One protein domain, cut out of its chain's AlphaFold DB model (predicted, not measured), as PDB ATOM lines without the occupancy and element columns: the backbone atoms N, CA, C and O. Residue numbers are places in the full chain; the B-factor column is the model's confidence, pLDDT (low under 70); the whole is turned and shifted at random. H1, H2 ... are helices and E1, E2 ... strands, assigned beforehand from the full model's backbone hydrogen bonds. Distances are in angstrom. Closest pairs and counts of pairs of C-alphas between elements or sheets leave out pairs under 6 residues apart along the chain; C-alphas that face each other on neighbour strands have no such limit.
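What this domain is: This is residues 38 to 162 of the 256 residues of an uncharacterized protein of Turneriella parva (strain ATCC BAA-1111 / DSM 21527 / NCTC 11395 / H) (UniProt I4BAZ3). A curled sheet, E2 E3 E7 E6, like part of a barrel, and a smaller sheet, E1 E4 E5, make a sandwich, two sheets partly face to face with strands crossed; E6 lies beyond the smaller sheet. A helical hairpin, H1 and H2, packs on the smaller sheet, mainly through H1 at E1. The 125 printed residues hold two named helices, then seven named strands; the larger sheet is antiparallel, the smaller mixed, the class mixed, helices and strands. The whole is compact, with a radius of gyration of the C-alphas of 14.5 A and spans of 47 by 35 by 28 A.

How they stand to each other: The larger sheet runs E2, residues 80 to 83, E3, 89 to 99, E7, 144 to 157, E6, 136 to 141. E3 bends by 97 degrees at residue 96. Within hydrogen-bond range are N 82 and O 90, 2.8 A, N 93 and O 153, 2.9 A, and N 146 and O 138, 2.9 A. In the smaller sheet E4, residues 103 to 110, is parallel to E1, 61 to 64, with N 105 and O 62 at 2.7 A, and antiparallel to E5, 113 to 120, with N 106 and O 117 at 2.8 A. The two sheets' strands stand at 60 degrees. H1, residues 38 to 46, is on the smaller sheet at a height of 9.2 A; its closest C-alphas to E1 are Ala 39 and Tyr 63, 5.2 A. H2, residues 48 to 56, touches H1, closest C-alphas Leu 43 and Leu 51, 6.3 A. Every O i to N i+4 pair is within range in H1, 3 of 5 in H2.

Where its parts are: E7 is 29.2 A long, E3 23.6 A, E5 22.7 A. C-alpha 38 is at (8.228, 52.012, -33.268), C-alpha 157 at (9.997, 37.446, -13.777).

The domain as a whole: The C-alphas farthest apart, Asn 85 and Pro 142, are 47.7 A apart. The printed part has no cut; the links E1 to E2 and E5 to E6 are long. Mean pLDDT of the printed part is 81.5, with residues 129 to 136 among those under 70.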
ATOM      1  N   THR A  38       8.831  53.340 -33.125       77.44
ATOM      2  CA  THR A  38       8.228  52.012 -33.268       77.44
ATOM      3  C   THR A  38       7.795  51.447 -31.914       77.44
ATOM      4  O   THR A  38       6.704  50.891 -31.816       77.44
ATOM      5  N   ALA A  39       8.590  51.645 -30.857       80.56
ATOM      6  CA  ALA A  39       8.195  51.311 -29.492       80.56
ATOM      7  C   ALA A  39       6.957  52.113 -29.055       80.56
ATOM      8  O   ALA A  39       6.007  51.515 -28.564       80.56
ATOM      9  N   GLY A  40       6.915  53.422 -29.328       81.00
ATOM     10  CA  GLY A  40       5.759  54.284 -29.059       81.00
ATOM     11  C   GLY A  40       4.466  53.774 -29.703       81.00
ATOM     12  O   GLY A  40       3.469  53.624 -29.008       81.00
ATOM     13  N   TYR A  41       4.505  53.386 -30.984       80.38
ATOM     14  CA  TYR A  41       3.356  52.773 -31.672       80.38
ATOM     15  C   TYR A  41       2.873  51.483 -30.990       80.38
ATOM     16  O   TYR A  41       1.673  51.254 -30.831       80.38
ATOM     17  N   VAL A  42       3.804  50.608 -30.592       84.44
ATOM     18  CA  VAL A  42       3.454  49.352 -29.916       84.44
ATOM     19  C   VAL A  42       2.861  49.626 -28.530       84.44
ATOM     20  O   VAL A  42       1.885  48.981 -28.151       84.44
ATOM     21  N   LEU A  43       3.407  50.592 -27.790       87.31
ATOM     22  CA  LEU A  43       2.867  51.002 -26.495       87.31
ATOM     23  C   LEU A  43       1.477  51.613 -26.644       87.31
ATOM     24  O   LEU A  43       0.567  51.180 -25.955       87.31
ATOM     25  N   GLU A  44       1.265  52.527 -27.586       85.19
ATOM     26  CA  GLU A  44      -0.046  53.142 -27.815       85.19
ATOM     27  C   GLU A  44      -1.135  52.099 -28.068       85.19
ATOM     28  O   GLU A  44      -2.223  52.159 -27.495       85.19
ATOM     29  N   LYS A  45      -0.816  51.098 -28.891       85.88
ATOM     30  CA  LYS A  45      -1.778  50.082 -29.301       85.88
ATOM     31  C   LYS A  45      -2.029  49.005 -28.246       85.88
ATOM     32  O   LYS A  45      -3.152  48.513 -28.146       85.88
ATOM     33  N   TYR A  46      -0.999  48.584 -27.510       89.06
ATOM     34  CA  TYR A  46      -1.073  47.395 -26.648       89.06
ATOM     35  C   TYR A  46      -0.899  47.696 -25.151       89.06
ATOM     36  O   TYR A  46      -1.388  46.932 -24.317       89.06
ATOM     37  N   PHE A  47      -0.249  48.805 -24.807       90.81
ATOM     38  CA  PHE A  47       0.024  49.248 -23.436       90.81
ATOM     39  C   PHE A  47      -0.242  50.756 -23.270       90.81
ATOM     40  O   PHE A  47       0.671  51.493 -22.878       90.81
ATOM     41  N   PRO A  48      -1.451  51.259 -23.596       89.44
ATOM     42  CA  PRO A  48      -1.745  52.692 -23.546       89.44
ATOM     43  C   PRO A  48      -1.491  53.299 -22.158       89.44
ATOM     44  O   PRO A  48      -1.131  54.469 -22.042       89.44
ATOM     45  N   GLU A  49      -1.600  52.494 -21.099       89.56
ATOM     46  CA  GLU A  49      -1.270  52.876 -19.728       89.56
ATOM     47  C   GLU A  49       0.201  53.292 -19.532       89.56
ATOM     48  O   GLU A  49       0.495  54.088 -18.640       89.56
ATOM     49  N   LEU A  50       1.118  52.814 -20.380       88.69
ATOM     50  CA  LEU A  50       2.553  53.110 -20.306       88.69
ATOM     51  C   LEU A  50       2.970  54.326 -21.145       88.69
ATOM     52  O   LEU A  50       4.124  54.744 -21.062       88.69
ATOM     53  N   LEU A  51       2.065  54.934 -21.923       84.88
ATOM     54  CA  LEU A  51       2.396  56.088 -22.771       84.88
ATOM     55  C   LEU A  51       2.916  57.286 -21.971       84.88
ATOM     56  O   LEU A  51       3.895  57.918 -22.359       84.88
ATOM     57  N   SER A  52       2.297  57.571 -20.824       83.94
ATOM     58  CA  SER A  52       2.732  58.672 -19.954       83.94
ATOM     59  C   SER A  52       4.154  58.458 -19.424       83.94
ATOM     60  O   SER A  52       4.960  59.390 -19.383       83.94
ATOM     61  N   GLU A  53       4.494  57.217 -19.067       86.12
ATOM     62  CA  GLU A  53       5.836  56.846 -18.633       86.12
ATOM     63  C   GLU A  53       6.838  56.923 -19.787       86.12
ATOM     64  O   GLU A  53       7.929  57.465 -19.611       86.12
ATOM     65  N   PHE A  54       6.458  56.441 -20.969       82.94
ATOM     66  CA  PHE A  54       7.261  56.526 -22.182       82.94
ATOM     67  C   PHE A  54       7.618  57.978 -22.533       82.94
ATOM     68  O   PHE A  54       8.799  58.280 -22.727       82.94
ATOM     69  N   SER A  55       6.646  58.896 -22.518       80.12
ATOM     70  CA  SER A  55       6.892  60.329 -22.740       80.12
ATOM     71  C   SER A  55       7.783  60.928 -21.641       80.12
ATOM     72  O   SER A  55       8.749  61.628 -21.949       80.12
ATOM     73  N   ARG A  56       7.550  60.594 -20.360       83.75
ATOM     74  CA  ARG A  56       8.383  61.052 -19.226       83.75
ATOM     75  C   ARG A  56       9.840  60.585 -19.333       83.75
ATOM     76  O   ARG A  56      10.742  61.311 -18.926       83.75
ATOM     77  N   ARG A  57      10.072  59.391 -19.883       79.56
ATOM     78  CA  ARG A  57      11.401  58.806 -20.114       79.56
ATOM     79  C   ARG A  57      12.021  59.216 -21.456       79.56
ATOM     80  O   ARG A  57      12.981  58.595 -21.893       79.56
ATOM     81  N   ASN A  58      11.483  60.223 -22.153       77.31
ATOM     82  CA  ASN A  58      11.964  60.641 -23.480       77.31
ATOM     83  C   ASN A  58      12.085  59.462 -24.467       77.31
ATOM     84  O   ASN A  58      13.070  59.309 -25.204       77.31
ATOM     85  N   GLY A  59      11.093  58.579 -24.418       74.62
ATOM     86  CA  GLY A  59      11.000  57.408 -25.263       74.62
ATOM     87  C   GLY A  59      12.083  56.358 -25.027       74.62
ATOM     88  O   GLY A  59      12.426  55.660 -25.970       74.62
ATOM     89  N   GLU A  60      12.671  56.237 -23.832       77.88
ATOM     90  CA  GLU A  60      13.606  55.142 -23.485       77.88
ATOM     91  C   GLU A  60      12.892  53.787 -23.317       77.88
ATOM     92  O   GLU A  60      13.010  53.102 -22.307       77.88
ATOM     93  N   PHE A  61      12.147  53.408 -24.355       78.38
ATOM     94  CA  PHE A  61      11.652  52.063 -24.589       78.38
ATOM     95  C   PHE A  61      12.176  51.569 -25.929       78.38
ATOM     96  O   PHE A  61      12.226  52.312 -26.914       78.38
ATOM     97  N   VAL A  62      12.496  50.285 -25.986       77.69
ATOM     98  CA  VAL A  62      12.869  49.607 -27.229       77.69
ATOM     99  C   VAL A  62      11.837  48.562 -27.590       77.69
ATOM    100  O   VAL A  62      11.046  48.139 -26.756       77.69
ATOM    101  N   TYR A  63      11.821  48.137 -28.846       80.19
ATOM    102  CA  TYR A  63      11.061  46.961 -29.250       80.19
ATOM    103  C   TYR A  63      12.044  45.860 -29.654       80.19
ATOM    104  O   TYR A  63      13.096  46.137 -30.230       80.19
ATOM    105  N   ALA A  64      11.689  44.607 -29.380       84.88
ATOM    106  CA  ALA A  64      12.519  43.453 -29.696       84.88
ATOM    107  C   ALA A  64      11.662  42.312 -30.263       84.88
ATOM    108  O   ALA A  64      11.099  41.488 -29.537       84.88
ATOM    109  N   ILE A  65      11.559  42.266 -31.594       86.12
ATOM    110  CA  ILE A  65      10.811  41.231 -32.328       86.12
ATOM    111  C   ILE A  65      11.720  40.313 -33.150       86.12
ATOM    112  O   ILE A  65      11.417  39.130 -33.283       86.12
ATOM    113  N   SER A  66      12.823  40.841 -33.681       81.38
ATOM    114  CA  SER A  66      13.712  40.121 -34.588       81.38
ATOM    115  C   SER A  66      14.484  39.021 -33.868       81.38
ATOM    116  O   SER A  66      14.903  39.185 -32.721       81.38
ATOM    117  N   GLU A  67      14.707  37.904 -34.559       83.69
ATOM    118  CA  GLU A  67      15.486  36.777 -34.048       83.69
ATOM    119  C   GLU A  67      16.427  36.212 -35.115       83.69
ATOM    120  O   GLU A  67      16.092  36.216 -36.308       83.69
ATOM    121  N   PRO A  68      17.592  35.680 -34.712       73.56
ATOM    122  CA  PRO A  68      18.453  34.940 -35.621       73.56
ATOM    123  C   PRO A  68      17.709  33.726 -36.197       73.56
ATOM    124  O   PRO A  68      17.023  32.989 -35.493       73.56
ATOM    125  N   GLY A  69      17.848  33.496 -37.504       66.38
ATOM    126  CA  GLY A  69      17.337  32.276 -38.137       66.38
ATOM    127  C   GLY A  69      15.812  32.184 -38.284       66.38
ATOM    128  O   GLY A  69      15.321  31.135 -38.697       66.38
ATOM    129  N   TRP A  70      15.045  33.257 -38.044       72.00
ATOM    130  CA  TRP A  70      13.577  33.239 -38.178       72.00
ATOM    131  C   TRP A  70      13.050  33.161 -39.630       72.00
ATOM    132  O   TRP A  70      11.840  33.153 -39.862       72.00
ATOM    133  N   LYS A  71      13.948  33.052 -40.626       70.81
ATOM    134  CA  LYS A  71      13.644  32.866 -42.063       70.81
ATOM    135  C   LYS A  71      12.601  33.864 -42.598       70.81
ATOM    136  O   LYS A  71      11.662  33.469 -43.281       70.81
ATOM    137  N   ASN A  72      12.758  35.147 -42.263       67.75
ATOM    138  CA  ASN A  72      11.861  36.242 -42.665       67.75
ATOM    139  C   ASN A  72      10.410  36.111 -42.168       67.75
ATOM    140  O   ASN A  72       9.508  36.708 -42.754       67.75
ATOM    141  N   SER A  73      10.161  35.342 -41.102       82.88
ATOM    142  CA  SER A  73       8.828  35.222 -40.516       82.88
ATOM    143  C   SER A  73       8.873  35.275 -38.988       82.88
ATOM    144  O   SER A  73       9.494  34.403 -38.370       82.88
ATOM    145  N   PRO A  74       8.139  36.209 -38.350       84.81
ATOM    146  CA  PRO A  74       8.057  36.285 -36.893       84.81
ATOM    147  C   PRO A  74       7.368  35.067 -36.268       84.81
ATOM    148  O   PRO A  74       7.445  34.857 -35.066       84.81
ATOM    149  N   LEU A  75       6.726  34.215 -37.071       89.56
ATOM    150  CA  LEU A  75       6.072  32.997 -36.592       89.56
ATOM    151  C   LEU A  75       7.068  31.910 -36.164       89.56
ATOM    152  O   LEU A  75       6.729  31.023 -35.379       89.56
ATOM    153  N   ASN A  76       8.301  31.974 -36.670       89.19
ATOM    154  CA  ASN A  76       9.349  30.994 -36.384       89.19
ATOM    155  C   ASN A  76      10.105  31.272 -35.077       89.19
ATOM    156  O   ASN A  76      11.057  30.554 -34.765       89.19
ATOM    157  N   MET A  77       9.663  32.283 -34.328       90.81
ATOM    158  CA  MET A  77      10.248  32.752 -33.077       90.81
ATOM    159  C   MET A  77      10.523  31.620 -32.076       90.81
ATOM    160  O   MET A  77       9.763  30.650 -31.983       90.81
ATOM    161  N   LYS A  78      11.618  31.739 -31.335       92.06
ATOM    162  CA  LYS A  78      12.076  30.826 -30.290       92.06
ATOM    163  C   LYS A  78      12.025  31.452 -28.906       92.06
ATOM    164  O   LYS A  78      11.884  30.689 -27.959       92.06
ATOM    165  N   SER A  79      12.087  32.783 -28.788       93.81
ATOM    166  CA  SER A  79      11.821  33.433 -27.500       93.81
ATOM    167  C   SER A  79      10.437  33.044 -26.993       93.81
ATOM    168  O   SER A  79       9.480  32.993 -27.770       93.81
ATOM    169  N   GLU A  80      10.325  32.790 -25.698       95.56
ATOM    170  CA  GLU A  80       9.139  32.211 -25.083       95.56
ATOM    171  C   GLU A  80       8.951  32.742 -23.661       95.56
ATOM    172  O   GLU A  80       9.911  32.850 -22.901       95.56
ATOM    173  N   LEU A  81       7.701  33.040 -23.308       95.06
ATOM    174  CA  LEU A  81       7.268  33.323 -21.946       95.06
ATOM    175  C   LEU A  81       6.479  32.127 -21.406       95.06
ATOM    176  O   LEU A  81       5.359  31.860 -21.857       95.06
ATOM    177  N   ARG A  82       7.035  31.437 -20.411       94.69
ATOM    178  CA  ARG A  82       6.419  30.279 -19.752       94.69
ATOM    179  C   ARG A  82       5.933  30.655 -18.365       94.69
ATOM    180  O   ARG A  82       6.639  31.326 -17.626       94.69
ATOM    181  N   LYS A  83       4.750  30.187 -17.983       92.00
ATOM    182  CA  LYS A  83       4.273  30.310 -16.603       92.00
ATOM    183  C   LYS A  83       4.851  29.168 -15.762       92.00
ATOM    184  O   LYS A  83       4.764  28.014 -16.176       92.00
ATOM    185  N   LYS A  84       5.433  29.480 -14.603       90.56
ATOM    186  CA  LYS A  84       5.932  28.502 -13.627       90.56
ATOM    187  C   LYS A  84       4.830  28.097 -12.640       90.56
ATOM    188  O   LYS A  84       3.807  28.771 -12.501       90.56
ATOM    189  N   ASN A  85       5.045  26.977 -11.947       89.00
ATOM    190  CA  ASN A  85       4.083  26.412 -10.989       89.00
ATOM    191  C   ASN A  85       3.849  27.309  -9.763       89.00
ATOM    192  O   ASN A  85       2.779  27.258  -9.165       89.00
ATOM    193  N   ASP A  86       4.836  28.128  -9.405       88.19
ATOM    194  CA  ASP A  86       4.783  29.104  -8.309       88.19
ATOM    195  C   ASP A  86       4.069  30.415  -8.693       88.19
ATOM    196  O   ASP A  86       3.956  31.324  -7.875       88.19
ATOM    197  N   GLY A  87       3.559  30.514  -9.926       84.62
ATOM    198  CA  GLY A  87       2.861  31.693 -10.435       84.62
ATOM    199  C   GLY A  87       3.768  32.744 -11.076       84.62
ATOM    200  O   GLY A  87       3.234  33.651 -11.716       84.62
ATOM    201  N   THR A  88       5.094  32.597 -10.979       90.25
ATOM    202  CA  THR A  88       6.065  33.446 -11.685       90.25
ATOM    203  C   THR A  88       6.126  33.100 -13.175       90.25
ATOM    204  O   THR A  88       5.527  32.125 -13.648       90.25
ATOM    205  N   PHE A  89       6.860  33.901 -13.945       91.94
ATOM    206  CA  PHE A  89       7.107  33.649 -15.358       91.94
ATOM    207  C   PHE A  89       8.591  33.414 -15.635       91.94
ATOM    208  O   PHE A  89       9.464  33.999 -15.010       91.94
ATOM    209  N   GLU A  90       8.889  32.567 -16.612       93.00
ATOM    210  CA  GLU A  90      10.209  32.431 -17.212       93.00
ATOM    211  C   GLU A  90      10.189  33.040 -18.605       93.00
ATOM    212  O   GLU A  90       9.419  32.607 -19.462       93.00
ATOM    213  N   LEU A  91      11.049  34.021 -18.839       93.12
ATOM    214  CA  LEU A  91      11.300  34.571 -20.158       93.12
ATOM    215  C   LEU A  91      12.611  34.002 -20.685       93.12
ATOM    216  O   LEU A  91      13.674  34.342 -20.175       93.12
ATOM    217  N   TYR A  92      12.535  33.196 -21.736       93.38
ATOM    218  CA  TYR A  92      13.672  32.943 -22.614       93.38
ATOM    219  C   TYR A  92      13.614  33.932 -23.777       93.38
ATOM    220  O   TYR A  92      12.633  33.957 -24.523       93.38
ATOM    221  N   ALA A  93      14.652  34.746 -23.951       90.94
ATOM    222  CA  ALA A  93      14.757  35.711 -25.037       90.94
ATOM    223  C   ALA A  93      16.011  35.448 -25.874       90.94
ATOM    224  O   ALA A  93      17.110  35.351 -25.340       90.94
ATOM    225  N   ASN A  94      15.850  35.393 -27.195       89.56
ATOM    226  CA  ASN A  94      16.921  35.292 -28.185       89.56
ATOM    227  C   ASN A  94      16.641  36.289 -29.311       89.56
ATOM    228  O   ASN A  94      15.950  35.978 -30.283       89.56
ATOM    229  N   LYS A  95      17.106  37.527 -29.135       87.25
ATOM    230  CA  LYS A  95      16.753  38.672 -29.978       87.25
ATOM    231  C   LYS A  95      17.926  39.117 -30.822       87.25
ATOM    232  O   LYS A  95      19.023  39.314 -30.315       87.25
ATOM    233  N   GLY A  96      17.671  39.263 -32.119       77.44
ATOM    234  CA  GLY A  96      18.676  39.576 -33.132       77.44
ATOM    235  C   GLY A  96      19.077  41.048 -33.168       77.44
ATOM    236  O   GLY A  96      20.205  41.350 -33.536       77.44
ATOM    237  N   PHE A  97      18.166  41.950 -32.806       76.50
ATOM    238  CA  PHE A  97      18.401  43.387 -32.889       76.50
ATOM    239  C   PHE A  97      17.689  44.095 -31.738       76.50
ATOM    240  O   PHE A  97      16.462  44.209 -31.739       76.50
ATOM    241  N   VAL A  98      18.464  44.527 -30.745       77.25
ATOM    242  CA  VAL A  98      17.989  45.274 -29.578       77.25
ATOM    243  C   VAL A  98      18.859  46.519 -29.419       77.25
ATOM    244  O   VAL A  98      20.085  46.433 -29.477       77.25
ATOM    245  N   LEU A  99      18.217  47.675 -29.261       77.19
ATOM    246  CA  LEU A  99      18.865  48.938 -28.905       77.19
ATOM    247  C   LEU A  99      19.028  48.982 -27.380       77.19
ATOM    248  O   LEU A  99      18.133  48.546 -26.658       77.19
ATOM    249  N   ASP A 100      20.145  49.506 -26.882       75.50
ATOM    250  CA  ASP A 100      20.321  49.709 -25.442       75.50
ATOM    251  C   ASP A 100      19.338  50.765 -24.907       75.50
ATOM    252  O   ASP A 100      19.277  51.893 -25.404       75.50
ATOM    253  N   ALA A 101      18.540  50.369 -23.917       76.56
ATOM    254  CA  ALA A 101      17.571  51.203 -23.208       76.56
ATOM    255  C   ALA A 101      17.286  50.614 -21.819       76.56
ATOM    256  O   ALA A 101      17.854  49.575 -21.469       76.56
ATOM    257  N   ASP A 102      16.404  51.263 -21.060       78.25
ATOM    258  CA  ASP A 102      15.997  50.850 -19.707       78.25
ATOM    259  C   ASP A 102      14.803  49.883 -19.734       78.25
ATOM    260  O   ASP A 102      14.699  48.977 -18.912       78.25
ATOM    261  N   LEU A 103      13.893  50.055 -20.699       85.50
ATOM    262  CA  LEU A 103      12.716  49.206 -20.875       85.50
ATOM    263  C   LEU A 103      12.608  48.714 -22.315       85.50
ATOM    264  O   LEU A 103      12.949  49.417 -23.268       85.50
ATOM    265  N   GLY A 104      12.069  47.513 -22.501       85.75
ATOM    266  CA  GLY A 104      11.830  46.948 -23.821       85.75
ATOM    267  C   GLY A 104      10.509  46.201 -23.937       85.75
ATOM    268  O   GLY A 104      10.089  45.509 -23.018       85.75
ATOM    269  N   VAL A 105       9.870  46.294 -25.100       90.06
ATOM    270  CA  VAL A 105       8.709  45.490 -25.485       90.06
ATOM    271  C   VAL A 105       9.201  44.306 -26.313       90.06
ATOM    272  O   VAL A 105       9.567  44.444 -27.484       90.06
ATOM    273  N   PHE A 106       9.219  43.127 -25.706       91.75
ATOM    274  CA  PHE A 106       9.701  41.896 -26.318       91.75
ATOM    275  C   PHE A 106       8.516  41.100 -26.849       91.75
ATOM    276  O   PHE A 106       7.617  40.727 -26.100       91.75
ATOM    277  N   ALA A 107       8.521  40.809 -28.146       93.19
ATOM    278  CA  ALA A 107       7.575  39.857 -28.711       93.19
ATOM    279  C   ALA A 107       8.080  38.439 -28.452       93.19
ATOM    280  O   ALA A 107       9.244  38.159 -28.718       93.19
ATOM    281  N   VAL A 108       7.243  37.541 -27.949       94.31
ATOM    282  CA  VAL A 108       7.621  36.167 -27.578       94.31
ATOM    283  C   VAL A 108       6.492  35.196 -27.885       94.31
ATOM    284  O   VAL A 108       5.344  35.601 -28.059       94.31
ATOM    285  N   LYS A 109       6.793  33.900 -27.931       95.44
ATOM    286  CA  LYS A 109       5.763  32.862 -27.864       95.44
ATOM    287  C   LYS A 109       5.168  32.797 -26.469       95.44
ATOM    288  O   LYS A 109       5.881  32.947 -25.481       95.44
ATOM    289  N   HIS A 110       3.872  32.540 -26.400       94.50
ATOM    290  CA  HIS A 110       3.197  32.291 -25.140       94.50
ATOM    291  C   HIS A 110       2.043  31.323 -25.380       94.50
ATOM    292  O   HIS A 110       1.110  31.639 -26.119       94.50
ATOM    293  N   GLU A 111       2.129  30.136 -24.774       90.19
ATOM    294  CA  GLU A 111       1.181  29.037 -24.996       90.19
ATOM    295  C   GLU A 111       1.046  28.703 -26.502       90.19
ATOM    296  O   GLU A 111       2.047  28.454 -27.174       90.19
ATOM    297  N   SER A 112      -0.177  28.691 -27.047       88.88
ATOM    298  CA  SER A 112      -0.450  28.440 -28.468       88.88
ATOM    299  C   SER A 112      -0.357  29.685 -29.360       88.88
ATOM    300  O   SER A 112      -0.553  29.572 -30.571       88.88
ATOM    301  N   GLU A 113      -0.087  30.864 -28.793       93.44
ATOM    302  CA  GLU A 113      -0.019  32.135 -29.517       93.44
ATOM    303  C   GLU A 113       1.292  32.894 -29.224       93.44
ATOM    304  O   GLU A 113       2.384  32.317 -29.187       93.44
ATOM    305  N   PHE A 114       1.192  34.213 -29.075       95.62
ATOM    306  CA  PHE A 114       2.289  35.136 -28.865       95.62
ATOM    307  C   PHE A 114       1.924  36.118 -27.751       95.62
ATOM    308  O   PHE A 114       0.756  36.307 -27.405       95.62
ATOM    309  N   ALA A 115       2.934  36.769 -27.197       95.06
ATOM    310  CA  ALA A 115       2.768  37.847 -26.245       95.06
ATOM    311  C   ALA A 115       3.740  38.986 -26.544       95.06
ATOM    312  O   ALA A 115       4.834  38.770 -27.066       95.06
ATOM    313  N   LEU A 116       3.334  40.197 -26.185       94.38
ATOM    314  CA  LEU A 116       4.234  41.320 -25.975       94.38
ATOM    315  C   LEU A 116       4.494  41.421 -24.478       94.38
ATOM    316  O   LEU A 116       3.544  41.422 -23.699       94.38
ATOM    317  N   VAL A 117       5.759  41.488 -24.088       93.44
ATOM    318  CA  VAL A 117       6.201  41.486 -22.693       93.44
ATOM    319  C   VAL A 117       7.020  42.742 -22.456       93.44
ATOM    320  O   VAL A 117       7.936  43.018 -23.226       93.44
ATOM    321  N   ILE A 118       6.688  43.506 -21.419       90.50
ATOM    322  CA  ILE A 118       7.504  44.641 -20.985       90.50
ATOM    323  C   ILE A 118       8.630  44.114 -20.113       90.50
ATOM    324  O   ILE A 118       8.381  43.394 -19.155       90.50
ATOM    325  N   VAL A 119       9.867  44.451 -20.438       86.88
ATOM    326  CA  VAL A 119      11.032  43.879 -19.778       86.88
ATOM    327  C   VAL A 119      11.994  45.000 -19.389       86.88
ATOM    328  O   VAL A 119      12.279  45.873 -20.207       86.88
ATOM    329  N   ASP A 120      12.456  44.987 -18.138       84.81
ATOM    330  CA  ASP A 120      13.457  45.921 -17.609       84.81
ATOM    331  C   ASP A 120      14.852  45.491 -18.058       84.81
ATOM    332  O   ASP A 120      15.448  44.573 -17.494       84.81
ATOM    333  N   THR A 121      15.356  46.132 -19.108       76.75
ATOM    334  CA  THR A 121      16.632  45.780 -19.727       76.75
ATOM    335  C   THR A 121      17.832  46.047 -18.836       76.75
ATOM    336  O   THR A 121      18.856  45.403 -19.067       76.75
ATOM    337  N   ASP A 122      17.728  46.907 -17.819       77.94
ATOM    338  CA  ASP A 122      18.805  47.111 -16.847       77.94
ATOM    339  C   ASP A 122      18.982  45.870 -15.968       77.94
ATOM    340  O   ASP A 122      20.114  45.428 -15.745       77.94
ATOM    341  N   TYR A 123      17.876  45.249 -15.545       76.94
ATOM    342  CA  TYR A 123      17.887  44.087 -14.652       76.94
ATOM    343  C   TYR A 123      18.742  42.923 -15.176       76.94
ATOM    344  O   TYR A 123      19.484  42.294 -14.422       76.94
ATOM    345  N   TYR A 124      18.683  42.646 -16.481       70.50
ATOM    346  CA  TYR A 124      19.422  41.547 -17.117       70.50
ATOM    347  C   TYR A 124      20.537  42.024 -18.055       70.50
ATOM    348  O   TYR A 124      21.104  41.218 -18.802       70.50
ATOM    349  N   ARG A 125      20.906  43.314 -18.009       74.69
ATOM    350  CA  ARG A 125      21.979  43.877 -18.846       74.69
ATOM    351  C   ARG A 125      23.305  43.146 -18.653       74.69
ATOM    352  O   ARG A 125      24.022  42.927 -19.620       74.69
ATOM    353  N   ASN A 126      23.604  42.729 -17.425       70.00
ATOM    354  CA  ASN A 126      24.862  42.061 -17.076       70.00
ATOM    355  C   ASN A 126      24.852  40.549 -17.344       70.00
ATOM    356  O   ASN A 126      25.908  39.927 -17.393       70.00
ATOM    357  N   SER A 127      23.670  39.950 -17.503       68.06
ATOM    358  CA  SER A 127      23.503  38.516 -17.768       68.06
ATOM    359  C   SER A 127      23.241  38.206 -19.241       68.06
ATOM    360  O   SER A 127      23.163  37.037 -19.615       68.06
ATOM    361  N   ARG A 128      23.066  39.234 -20.082       72.69
ATOM    362  CA  ARG A 128      22.874  39.054 -21.521       72.69
ATOM    363  C   ARG A 128      24.179  38.592 -22.158       72.69
ATOM    364  O   ARG A 128      25.226  39.206 -21.967       72.69
ATOM    365  N   VAL A 129      24.112  37.541 -22.967       68.38
ATOM    366  CA  VAL A 129      25.240  37.169 -23.821       68.38
ATOM    367  C   VAL A 129      25.191  38.063 -25.054       68.38
ATOM    368  O   VAL A 129      24.263  37.951 -25.860       68.38
ATOM    369  N   ALA A 130      26.162  38.968 -25.185       62.22
ATOM    370  CA  ALA A 130      26.395  39.679 -26.436       62.22
ATOM    371  C   ALA A 130      26.894  38.659 -27.465       62.22
ATOM    372  O   ALA A 130      27.951  38.050 -27.300       62.22
ATOM    373  N   LEU A 131      26.085  38.398 -28.488       59.28
ATOM    374  CA  LEU A 131      26.398  37.408 -29.517       59.28
ATOM    375  C   LEU A 131      26.943  38.117 -30.753       59.28
ATOM    376  O   LEU A 131      26.364  39.124 -31.153       59.28
ATOM    377  N   GLU A 132      28.005  37.563 -31.350       49.25
ATOM    378  CA  GLU A 132      28.783  38.108 -32.479       49.25
ATOM    379  C   GLU A 132      27.909  38.627 -33.640       49.25
ATOM    380  O   GLU A 132      27.639  37.966 -34.643       49.25
ATOM    381  N   MET A 133      27.468  39.865 -33.494       49.56
ATOM    382  CA  MET A 133      27.144  40.809 -34.545       49.56
ATOM    383  C   MET A 133      28.083  41.993 -34.323       49.56
ATOM    384  O   MET A 133      28.479  42.232 -33.183       49.56
ATOM    385  N   PRO A 134      28.463  42.746 -35.368       51.97
ATOM    386  CA  PRO A 134      29.178  43.992 -35.153       51.97
ATOM    387  C   PRO A 134      28.273  44.903 -34.320       51.97
ATOM    388  O   PRO A 134      27.278  45.418 -34.831       51.97
ATOM    389  N   GLU A 135      28.585  45.028 -33.031       58.03
ATOM    390  CA  GLU A 135      27.960  45.973 -32.117       58.03
ATOM    391  C   GLU A 135      28.127  47.357 -32.728       58.03
ATOM    392  O   GLU A 135      29.213  47.939 -32.743       58.03
ATOM    393  N   ALA A 136      27.055  47.867 -33.321       62.44
ATOM    394  CA  ALA A 136      27.069  49.216 -33.833       62.44
ATOM    395  C   ALA A 136      26.793  50.117 -32.633       62.44
ATOM    396  O   ALA A 136      25.654  50.247 -32.180       62.44
ATOM    397  N   THR A 137      27.871  50.649 -32.066       71.25
ATOM    398  CA  THR A 137      27.799  51.677 -31.037       71.25
ATOM    399  C   THR A 137      27.809  53.032 -31.720       71.25
ATOM    400  O   THR A 137      28.733  53.361 -32.463       71.25
ATOM    401  N   TYR A 138      26.762  53.804 -31.476       69.75
ATOM    402  CA  TYR A 138      26.569  55.125 -32.040       69.75
ATOM    403  C   TYR A 138      26.716  56.155 -30.934       69.75
ATOM    404  O   TYR A 138      26.104  56.021 -29.872       69.75
ATOM    405  N   LYS A 139      27.503  57.198 -31.183       71.25
ATOM    406  CA  LYS A 139      27.570  58.334 -30.273       71.25
ATOM    407  C   LYS A 139      26.258  59.112 -30.392       71.25
ATOM    408  O   LYS A 139      25.855  59.454 -31.492       71.25
ATOM    409  N   VAL A 140      25.556  59.343 -29.286       71.31
ATOM    410  CA  VAL A 140      24.280  60.096 -29.242       71.31
ATOM    411  C   VAL A 140      24.405  61.406 -28.459       71.31
ATOM    412  O   VAL A 140      23.461  62.190 -28.402       71.31
ATOM    413  N   GLY A 141      25.558  61.641 -27.838       72.00
ATOM    414  CA  GLY A 141      25.879  62.841 -27.080       72.00
ATOM    415  C   GLY A 141      27.366  62.877 -26.718       72.00
ATOM    416  O   GLY A 141      28.066  61.889 -26.957       72.00
ATOM    417  N   PRO A 142      27.855  63.969 -26.105       74.00
ATOM    418  CA  PRO A 142      29.263  64.119 -25.724       74.00
ATOM    419  C   PRO A 142      29.814  62.923 -24.934       74.00
ATOM    420  O   PRO A 142      30.866  62.402 -25.307       74.00
ATOM    421  N   ASP A 143      29.026  62.432 -23.969       78.44
ATOM    422  CA  ASP A 143      29.358  61.314 -23.068       78.44
ATOM    423  C   ASP A 143      28.337  60.162 -23.133       78.44
ATOM    424  O   ASP A 143      28.295  59.304 -22.252       78.44
ATOM    425  N   LYS A 144      27.466  60.143 -24.153       72.31
ATOM    426  CA  LYS A 144      26.416  59.124 -24.295       72.31
ATOM    427  C   LYS A 144      26.577  58.385 -25.615       72.31
ATOM    428  O   LYS A 144      26.651  58.997 -26.681       72.31
ATOM    429  N   SER A 145      26.549  57.064 -25.528       75.12
ATOM    430  CA  SER A 145      26.526  56.160 -26.671       75.12
ATOM    431  C   SER A 145      25.361  55.196 -26.534       75.12
ATOM    432  O   SER A 145      24.885  54.938 -25.431       75.12
ATOM    433  N   ILE A 146      24.897  54.683 -27.663       73.81
ATOM    434  CA  ILE A 146      23.859  53.666 -27.715       73.81
ATOM    435  C   ILE A 146      24.361  52.515 -28.570       73.81
ATOM    436  O   ILE A 146      24.933  52.735 -29.638       73.81
ATOM    437  N   THR A 147      24.152  51.291 -28.105       75.25
ATOM    438  CA  THR A 147      24.663  50.097 -28.774       75.25
ATOM    439  C   THR A 147      23.513  49.259 -29.294       75.25
ATOM    440  O   THR A 147      22.520  49.034 -28.604       75.25
ATOM    441  N   HIS A 148      23.660  48.789 -30.528       76.00
ATOM    442  CA  HIS A 148      22.851  47.708 -31.064       76.00
ATOM    443  C   HIS A 148      23.521  46.390 -30.754       76.00
ATOM    444  O   HIS A 148      24.667  46.176 -31.147       76.00
ATOM    445  N   TYR A 149      22.792  45.497 -30.102       72.62
ATOM    446  CA  TYR A 149      23.306  44.187 -29.756       72.62
ATOM    447  C   TYR A 149      22.289  43.097 -30.072       72.62
ATOM    448  O   TYR A 149      21.072  43.305 -30.133       72.62
ATOM    449  N   ARG A 150      22.828  41.898 -30.269       79.62
ATOM    450  CA  ARG A 150      22.080  40.652 -30.189       79.62
ATOM    451  C   ARG A 150      22.164  40.165 -28.750       79.62
ATOM    452  O   ARG A 150      23.248  40.181 -28.172       79.62
ATOM    453  N   CYS A 151      21.052  39.712 -28.183       81.06
ATOM    454  CA  CYS A 151      21.054  39.124 -26.848       81.06
ATOM    455  C   CYS A 151      20.409  37.753 -26.812       81.06
ATOM    456  O   CYS A 151      19.391  37.504 -27.460       81.06
ATOM    457  N   GLU A 152      20.965  36.917 -25.949       87.75
ATOM    458  CA  GLU A 152      20.323  35.714 -25.454       87.75
ATOM    459  C   GLU A 152      20.370  35.711 -23.927       87.75
ATOM    460  O   GLU A 152      21.417  36.000 -23.339       87.75
ATOM    461  N   PHE A 153      19.228  35.455 -23.290       87.75
ATOM    462  CA  PHE A 153      19.125  35.322 -21.841       87.75
ATOM    463  C   PHE A 153      17.872  34.543 -21.433       87.75
ATOM    464  O   PHE A 153      16.881  34.484 -22.165       87.75
ATOM    465  N   THR A 154      17.915  34.002 -20.218       90.56
ATOM    466  CA  THR A 154      16.746  33.474 -19.514       90.56
ATOM    467  C   THR A 154      16.595  34.236 -18.206       90.56
ATOM    468  O   THR A 154      17.555  34.336 -17.445       90.56
ATOM    469  N   ALA A 155      15.406  34.766 -17.937       89.12
ATOM    470  CA  ALA A 155      15.100  35.492 -16.710       89.12
ATOM    471  C   ALA A 155      13.831  34.937 -16.059       89.12
ATOM    472  O   ALA A 155      12.864  34.609 -16.746       89.12
ATOM    473  N   THR A 156      13.830  34.850 -14.728       89.06
ATOM    474  CA  THR A 156      12.588  34.665 -13.967       89.06
ATOM    475  C   THR A 156      12.011  36.041 -13.675       89.06
ATOM    476  O   THR A 156      12.750  36.949 -13.303       89.06
ATOM    477  N   LEU A 157      10.712  36.194 -13.897       85.81
ATOM    478  CA  LEU A 157       9.997  37.446 -13.777       85.81
ATOM    479  C   LEU A 157       8.813  37.261 -12.820       85.81
ATOM    480  O   LEU A 157       7.919  36.453 -13.084       85.81
ATOM    481  N   ASP A 158       8.815  38.012 -11.719       74.62
ATOM    482  CA  ASP A 158       7.832  37.856 -10.640       74.62
ATOM    483  C   ASP A 158       6.451  38.406 -11.029       74.62
ATOM    484  O   ASP A 158       5.434  37.739 -10.851       74.62
ATOM    485  N   ILE A 159       6.408  39.607 -11.616       66.62
ATOM    486  CA  ILE A 159       5.211  40.233 -12.193       66.62
ATOM    487  C   ILE A 159       5.648  40.988 -13.440       66.62
ATOM    488  O   ILE A 159       6.567  41.802 -13.380       66.62
ATOM    489  N   VAL A 160       4.975  40.749 -14.566       69.50
ATOM    490  CA  VAL A 160       5.308  41.424 -15.823       69.50
ATOM    491  C   VAL A 160       4.053  41.898 -16.522       69.50
ATOM    492  O   VAL A 160       3.168  41.077 -16.782       69.50
ATOM    493  N   PRO A 161       3.964  43.186 -16.892       84.56
ATOM    494  CA  PRO A 161       2.962  43.625 -17.841       84.56
ATOM    495  C   PRO A 161       3.191  42.882 -19.159       84.56
ATOM    496  O   PRO A 161       4.194  43.088 -19.848       84.56
ATOM    497  N   PHE A 162       2.263  42.000 -19.518       92.75
ATOM    498  CA  PHE A 162       2.246  41.386 -20.835       92.75
ATOM    499  C   PHE A 162       0.841  41.389 -21.429       92.75
ATOM    500  O   PHE A 162      -0.176  41.461 -20.729       92.75
TER     501      PHE A 162